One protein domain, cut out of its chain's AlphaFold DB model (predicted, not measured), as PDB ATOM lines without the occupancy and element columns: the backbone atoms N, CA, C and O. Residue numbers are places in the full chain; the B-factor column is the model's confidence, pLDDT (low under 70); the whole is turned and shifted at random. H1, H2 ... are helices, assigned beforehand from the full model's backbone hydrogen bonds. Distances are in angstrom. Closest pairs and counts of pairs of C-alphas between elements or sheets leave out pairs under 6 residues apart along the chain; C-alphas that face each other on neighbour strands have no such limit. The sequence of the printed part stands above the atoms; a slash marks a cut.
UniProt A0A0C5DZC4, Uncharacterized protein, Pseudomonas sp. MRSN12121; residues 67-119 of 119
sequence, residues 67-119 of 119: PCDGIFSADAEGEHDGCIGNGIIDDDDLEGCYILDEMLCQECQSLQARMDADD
ATOM      1  N   PRO A  67     198.423 254.826 221.690       95.94
ATOM      2  CA  PRO A  67     197.929 254.527 220.351       95.94
ATOM      3  C   PRO A  67     197.306 253.133 220.252       95.94
ATOM      4  O   PRO A  67     197.768 252.195 220.892       95.94
ATOM      5  N   CYS A  68     196.277 253.016 219.418       96.62
ATOM      6  CA  CYS A  68     195.758 251.731 218.963       96.62
ATOM      7  C   CYS A  68     196.574 251.254 217.755       96.62
ATOM      8  O   CYS A  68     196.756 252.019 216.803       96.62
ATOM      9  N   ASP A  69     197.009 249.995 217.771       94.94
ATOM     10  CA  ASP A  69     197.779 249.396 216.676       94.94
ATOM     11  C   ASP A  69     196.931 249.235 215.409       94.94
ATOM     12  O   ASP A  69     197.427 249.398 214.295       94.94
ATOM     13  N   GLY A  70     195.625 249.009 215.569       92.88
ATOM     14  CA  GLY A  70     194.712 248.755 214.461       92.88
ATOM     15  C   GLY A  70     194.746 247.307 213.974       92.88
ATOM     16  O   GLY A  70     195.443 246.463 214.527       92.88
ATOM     17  N   ILE A  71     193.947 247.006 212.949       89.38
ATOM     18  CA  ILE A  71     193.842 245.652 212.385       89.38
ATOM     19  C   ILE A  71     194.411 245.634 210.974       89.38
ATOM     20  O   ILE A  71     194.179 246.552 210.193       89.38
ATOM     21  N   PHE A  72     195.137 244.560 210.660       84.00
ATOM     22  CA  PHE A  72     195.796 244.351 209.377       84.00
ATOM     23  C   PHE A  72     195.437 242.960 208.841       84.00
ATOM     24  O   PHE A  72     195.806 241.947 209.436       84.00
ATOM     25  N   SER A  73     194.722 242.899 207.714       71.69
ATOM     26  CA  SER A  73     194.471 241.641 206.996       71.69
ATOM     27  C   SER A  73     195.673 241.287 206.119       71.69
ATOM     28  O   SER A  73     196.154 242.127 205.358       71.69
ATOM     29  N   ALA A  74     196.144 240.038 206.190       65.44
ATOM     30  CA  ALA A  74     197.190 239.522 205.299       65.44
ATOM     31  C   ALA A  74     196.699 239.366 203.846       65.44
ATOM     32  O   ALA A  74     197.496 239.403 202.903       65.44
ATOM     33  N   ASP A  75     195.383 239.238 203.673       60.19
ATOM     34  CA  ASP A  75     194.749 238.878 202.420       60.19
ATOM     35  C   ASP A  75     193.960 240.073 201.877       60.19
ATOM     36  O   ASP A  75     192.838 240.361 202.292       60.19
ATOM     37  N   ALA A  76     194.578 240.730 200.898       49.81
ATOM     38  CA  ALA A  76     194.014 241.754 200.025       49.81
ATOM     39  C   ALA A  76     193.683 243.115 200.659       49.81
ATOM     40  O   ALA A  76     193.591 243.291 201.863       49.81
ATOM     41  N   GLU A  77     193.534 244.070 199.743       52.19
ATOM     42  CA  GLU A  77     193.004 245.432 199.833       52.19
ATOM     43  C   GLU A  77     191.755 245.554 200.735       52.19
ATOM     44  O   GLU A  77     190.638 245.776 200.265       52.19
ATOM     45  N   GLY A  78     191.933 245.350 202.038       52.84
ATOM     46  CA  GLY A  78     190.881 245.375 203.038       52.84
ATOM     47  C   GLY A  78     190.387 246.796 203.270       52.84
ATOM     48  O   GLY A  78     191.165 247.743 203.330       52.84
ATOM     49  N   GLU A  79     189.075 246.944 203.434       56.75
ATOM     50  CA  GLU A  79     188.396 248.220 203.706       56.75
ATOM     51  C   GLU A  79     188.857 248.882 205.025       56.75
ATOM     52  O   GLU A  79     188.616 250.069 205.259       56.75
ATOM     53  N   HIS A  80     189.555 248.126 205.876       62.84
ATOM     54  CA  HIS A  80     189.990 248.519 207.211       62.84
ATOM     55  C   HIS A  80     191.455 248.119 207.430       62.84
ATOM     56  O   HIS A  80     191.738 247.111 208.070       62.84
ATOM     57  N   ASP A  81     192.368 248.898 206.848       80.12
ATOM     58  CA  ASP A  81     193.799 248.847 207.158       80.12
ATOM     59  C   ASP A  81     194.109 249.881 208.254       80.12
ATOM     60  O   ASP A  81     193.951 251.090 208.046       80.12
ATOM     61  N   GLY A  82     194.486 249.402 209.440       87.62
ATOM     62  CA  GLY A  82     194.790 250.222 210.611       87.62
ATOM     63  C   GLY A  82     193.621 250.409 211.586       87.62
ATOM     64  O   GLY A  82     192.689 249.606 211.670       87.62
ATOM     65  N   CYS A  83     193.712 251.451 212.418       93.12
ATOM     66  CA  CYS A  83     192.707 251.732 213.441       93.12
ATOM     67  C   CYS A  83     191.416 252.285 212.813       93.12
ATOM     68  O   CYS A  83     191.453 253.265 212.069       93.12
ATOM     69  N   ILE A  84     190.269 251.698 213.167       92.94
ATOM     70  CA  ILE A  84     188.938 252.145 212.718       92.94
ATOM     71  C   ILE A  84     188.186 252.994 213.757       92.94
ATOM     72  O   ILE A  84     187.090 253.481 213.478       92.94
ATOM     73  N   GLY A  85     188.752 253.135 214.957       91.25
ATOM     74  CA  GLY A  85     188.192 253.903 216.065       91.25
ATOM     75  C   GLY A  85     188.757 255.323 216.151       91.25
ATOM     76  O   GLY A  85     189.019 255.988 215.149       91.25
ATOM     77  N   ASN A  86     188.965 255.798 217.378       91.62
ATOM     78  CA  ASN A  86     189.503 257.134 217.667       91.62
ATOM     79  C   ASN A  86     191.050 257.215 217.613       91.62
ATOM     80  O   ASN A  86     191.613 258.284 217.859       91.62
ATOM     81  N   GLY A  87     191.734 256.110 217.289       94.31
ATOM     82  CA  GLY A  87     193.195 256.025 217.198       94.31
ATOM     83  C   GLY A  87     193.922 255.795 218.527       94.31
ATOM     84  O   GLY A  87     195.144 255.659 218.515       94.31
ATOM     85  N   ILE A  88     193.210 255.744 219.654       96.69
ATOM     86  CA  ILE A  88     193.783 255.544 220.988       96.69
ATOM     87  C   ILE A  88     193.044 254.436 221.738       96.69
ATOM     88  O   ILE A  88     191.890 254.132 221.462       96.69
ATOM     89  N   ILE A  89     193.721 253.817 222.693       97.31
ATOM     90  CA  ILE A  89     193.110 252.882 223.631       97.31
ATOM     91  C   ILE A  89     192.431 253.695 224.730       97.31
ATOM     92  O   ILE A  89     193.016 254.647 225.260       97.31
ATOM     93  N   ASP A  90     191.197 253.322 225.063       94.12
ATOM     94  CA  ASP A  90     190.453 253.961 226.139       94.12
ATOM     95  C   ASP A  90     191.129 253.704 227.490       94.12
ATOM     96  O   ASP A  90     191.621 252.610 227.776       94.12
ATOM     97  N   ASP A  91     191.130 254.726 228.348       91.50
ATOM     98  CA  ASP A  91     191.789 254.655 229.654       91.50
ATOM     99  C   ASP A  91     191.253 253.484 230.500       91.50
ATOM    100  O   ASP A  91     192.027 252.904 231.250       91.50
ATOM    101  N   ASP A  92     189.979 253.103 230.378       92.62
ATOM    102  CA  ASP A  92     189.398 251.997 231.155       92.62
ATOM    103  C   ASP A  92     189.879 250.606 230.688       92.62
ATOM    104  O   ASP A  92     189.929 249.677 231.495       92.62
ATOM    105  N   ASP A  93     190.304 250.474 229.427       94.88
ATOM    106  CA  ASP A  93     190.698 249.194 228.817       94.88
ATOM    107  C   ASP A  93     192.217 248.985 228.787       94.88
ATOM    108  O   ASP A  93     192.695 247.855 228.675       94.88
ATOM    109  N   LEU A  94     192.996 250.061 228.933       97.31
ATOM    110  CA  LEU A  94     194.447 250.046 228.739       97.31
ATOM    111  C   LEU A  94     195.198 249.041 229.630       97.31
ATOM    112  O   LEU A  94     196.185 248.453 229.194       97.31
ATOM    113  N   GLU A  95     194.753 248.814 230.872       97.56
ATOM    114  CA  GLU A  95     195.351 247.762 231.710       97.56
ATOM    115  C   GLU A  95     195.138 246.373 231.090       97.56
ATOM    116  O   GLU A  95     196.074 245.578 231.033       97.56
ATOM    117  N   GLY A  96     193.927 246.100 230.593       96.62
ATOM    118  CA  GLY A  96     193.592 244.853 229.913       96.62
ATOM    119  C   GLY A  96     194.437 244.640 228.660       96.62
ATOM    120  O   GLY A  96     194.961 243.545 228.472       96.62
ATOM    121  N   CYS A  97     194.656 245.697 227.873       96.88
ATOM    122  CA  CYS A  97     195.541 245.657 226.708       96.88
ATOM    123  C   CYS A  97     196.969 245.237 227.083       96.88
ATOM    124  O   CYS A  97     197.528 244.361 226.434       96.88
ATOM    125  N   TYR A  98     197.534 245.776 228.169       97.31
ATOM    126  CA  TYR A  98     198.858 245.353 228.643       97.31
ATOM    127  C   TYR A  98     198.889 243.930 229.212       97.31
ATOM    128  O   TYR A  98     199.900 243.246 229.074       97.31
ATOM    129  N   ILE A  99     197.806 243.475 229.849       96.75
ATOM    130  CA  ILE A  99     197.697 242.105 230.373       96.75
ATOM    131  C   ILE A  99     197.658 241.079 229.235       96.75
ATOM    132  O   ILE A  99     198.234 239.999 229.366       96.75
ATOM    133  N   LEU A 100     196.932 241.393 228.162       95.19
ATOM    134  CA  LEU A 100     196.705 240.494 227.031       95.19
ATOM    135  C   LEU A 100     197.740 240.657 225.913       95.19
ATOM    136  O   LEU A 100     197.800 239.799 225.041       95.19
ATOM    137  N   ASP A 101     198.560 241.711 225.970       94.00
ATOM    138  CA  ASP A 101     199.458 242.134 224.885       94.00
ATOM    139  C   ASP A 101     198.691 242.434 223.579       94.00
ATOM    140  O   ASP A 101     199.134 242.147 222.470       94.00
ATOM    141  N   GLU A 102     197.494 243.012 223.724       94.00
ATOM    142  CA  GLU A 102     196.567 243.336 222.634       94.00
ATOM    143  C   GLU A 102     196.263 244.839 222.643       94.00
ATOM    144  O   GLU A 102     195.319 245.314 223.283       94.00
ATOM    145  N   MET A 103     197.076 245.617 221.925       95.75
ATOM    146  CA  MET A 103     197.007 247.086 221.901       95.75
ATOM    147  C   MET A 103     195.944 247.614 220.924       95.75
ATOM    148  O   MET A 103     196.217 248.399 220.016       95.75
ATOM    149  N   LEU A 104     194.696 247.185 221.123       95.75
ATOM    150  CA  LEU A 104     193.554 247.525 220.276       95.75
ATOM    151  C   LEU A 104     192.497 248.327 221.044       95.75
ATOM    152  O   LEU A 104     192.152 247.992 222.173       95.75
ATOM    153  N   CYS A 105     191.930 249.355 220.410       95.81
ATOM    154  CA  CYS A 105     190.744 250.055 220.916       95.81
ATOM    155  C   CYS A 105     189.483 249.187 220.766       95.81
ATOM    156  O   CYS A 105     189.482 248.212 220.008       95.81
ATOM    157  N   GLN A 106     188.388 249.563 221.432       94.06
ATOM    158  CA  GLN A 106     187.146 248.779 221.456       94.06
ATOM    159  C   GLN A 106     186.587 248.466 220.061       94.06
ATOM    160  O   GLN A 106     186.121 247.350 219.815       94.06
ATOM    161  N   GLU A 107     186.640 249.419 219.126       94.38
ATOM    162  CA  GLU A 107     186.177 249.203 217.754       94.38
ATOM    163  C   GLU A 107     187.037 248.169 217.026       94.38
ATOM    164  O   GLU A 107     186.498 247.294 216.348       94.38
ATOM    165  N   CYS A 108     188.359 248.238 217.198       94.19
ATOM    166  CA  CYS A 108     189.277 247.257 216.636       94.19
ATOM    167  C   CYS A 108     189.048 245.882 217.271       94.19
ATOM    168  O   CYS A 108     188.762 244.944 216.540       94.19
ATOM    169  N   GLN A 109     189.029 245.758 218.600       92.75
ATOM    170  CA  GLN A 109     188.741 244.481 219.274       92.75
ATOM    171  C   GLN A 109     187.426 243.850 218.782       92.75
ATOM    172  O   GLN A 109     187.360 242.658 218.484       92.75
ATOM    173  N   SER A 110     186.379 244.666 218.618       91.81
ATOM    174  CA  SER A 110     185.080 244.212 218.109       91.81
ATOM    175  C   SER A 110     185.144 243.712 216.663       91.81
ATOM    176  O   SER A 110     184.431 242.773 216.307       91.81
ATOM    177  N   LEU A 111     185.953 244.348 215.812       89.88
ATOM    178  CA  LEU A 111     186.171 243.897 214.440       89.88
ATOM    179  C   LEU A 111     186.995 242.604 214.413       89.88
ATOM    180  O   LEU A 111     186.587 241.673 213.723       89.88
ATOM    181  N   GLN A 112     188.075 242.512 215.198       89.69
ATOM    182  CA  GLN A 112     188.907 241.307 215.291       89.69
ATOM    183  C   GLN A 112     188.073 240.096 215.706       89.69
ATOM    184  O   GLN A 112     188.043 239.098 215.000       89.69
ATOM    185  N   ALA A 113     187.278 240.233 216.770       89.44
ATOM    186  CA  ALA A 113     186.423 239.157 217.259       89.44
ATOM    187  C   ALA A 113     185.387 238.681 216.224       89.44
ATOM    188  O   ALA A 113     184.949 237.534 216.269       89.44
ATOM    189  N   ARG A 114     184.957 239.557 215.304       88.12
ATOM    190  CA  ARG A 114     184.066 239.177 214.197       88.12
ATOM    191  C   ARG A 114     184.816 238.445 213.093       88.12
ATOM    192  O   ARG A 114     184.269 237.489 212.565       88.12
ATOM    193  N   MET A 115     186.028 238.890 212.764       84.50
ATOM    194  CA  MET A 115     186.886 238.229 211.780       84.50
ATOM    195  C   MET A 115     187.241 236.812 212.242       84.50
ATOM    196  O   MET A 115     187.022 235.866 211.499       84.50
ATOM    197  N   ASP A 116     187.648 236.657 213.502       84.19
ATOM    198  CA  ASP A 116     188.024 235.363 214.084       84.19
ATOM    199  C   ASP A 116     186.842 234.386 214.226       84.19
ATOM    200  O   ASP A 116     187.039 233.181 214.359       84.19
ATOM    201  N   ALA A 117     185.602 234.887 214.252       81.94
ATOM    202  CA  ALA A 117     184.397 234.058 214.348       81.94
ATOM    203  C   ALA A 117     183.909 233.525 212.990       81.94
ATOM    204  O   ALA A 117     183.086 232.603 212.969       81.94
ATOM    205  N   ASP A 118     184.371 234.124 211.890       67.81
ATOM    206  CA  ASP A 118     183.993 233.763 210.523       67.81
ATOM    207  C   ASP A 118     184.989 232.761 209.871       67.81
ATOM    208  O   ASP A 118     184.681 232.236 208.795       67.81
ATOM    209  N   ASP A 119     186.115 232.454 210.538       57.12
ATOM    210  CA  ASP A 119     187.135 231.440 210.173       57.12
ATOM    211  C   ASP A 119     186.882 230.044 210.796       57.12
ATOM    212  O   ASP A 119     187.132 229.022 210.104       57.12
TER     213      ASP A 119
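Overview. This is residues 67 to 119 of the 119 residues of an uncharacterized protein of Pseudomonas sp. MRSN12121 (UniProt A0A0C5DZC4). With little regular structure, the domain is a long loop, residues 67 to 93, that runs out and folds back, with the first part of H2, the longest helix, packed on it and the short H1 near the end away from its turn. At that turn residues 74 to 79 stick out. The printed part has 53 residues, with two named helices, H1 then H2, holding 20 of them, and no named strand; the class is all helix. It is compact, with a radius of gyration of the C-alphas of 11.1 A, and only just elongated, spanning 32 by 21 by 14 A.

Along the chain. H2, residues 106 to 118, is 18.8 A long from C-alpha 106 at (187.146, 248.779, 221.456) to C-alpha 118 at (183.993, 233.763, 210.523). H1, residues 94 to 100, begins with C-alpha 94 at (194.447, 250.046, 228.739) and is 10.0 A long.

Arrangement. H2 and H1 are apart, no C-alpha of the one within 8 A of the other. A tight link of 5 residues joins them. In both helices every O i to N i+4 pair is within hydrogen-bond range.

Size, cuts and confidence. The C-alphas farthest apart, those of Ala 76 and Asp 92, are 33.1 A apart. The printed part has no cut and ends at the chain's last residue, 119. Residues 74 to 80 and 118 to 119 have pLDDT under 70.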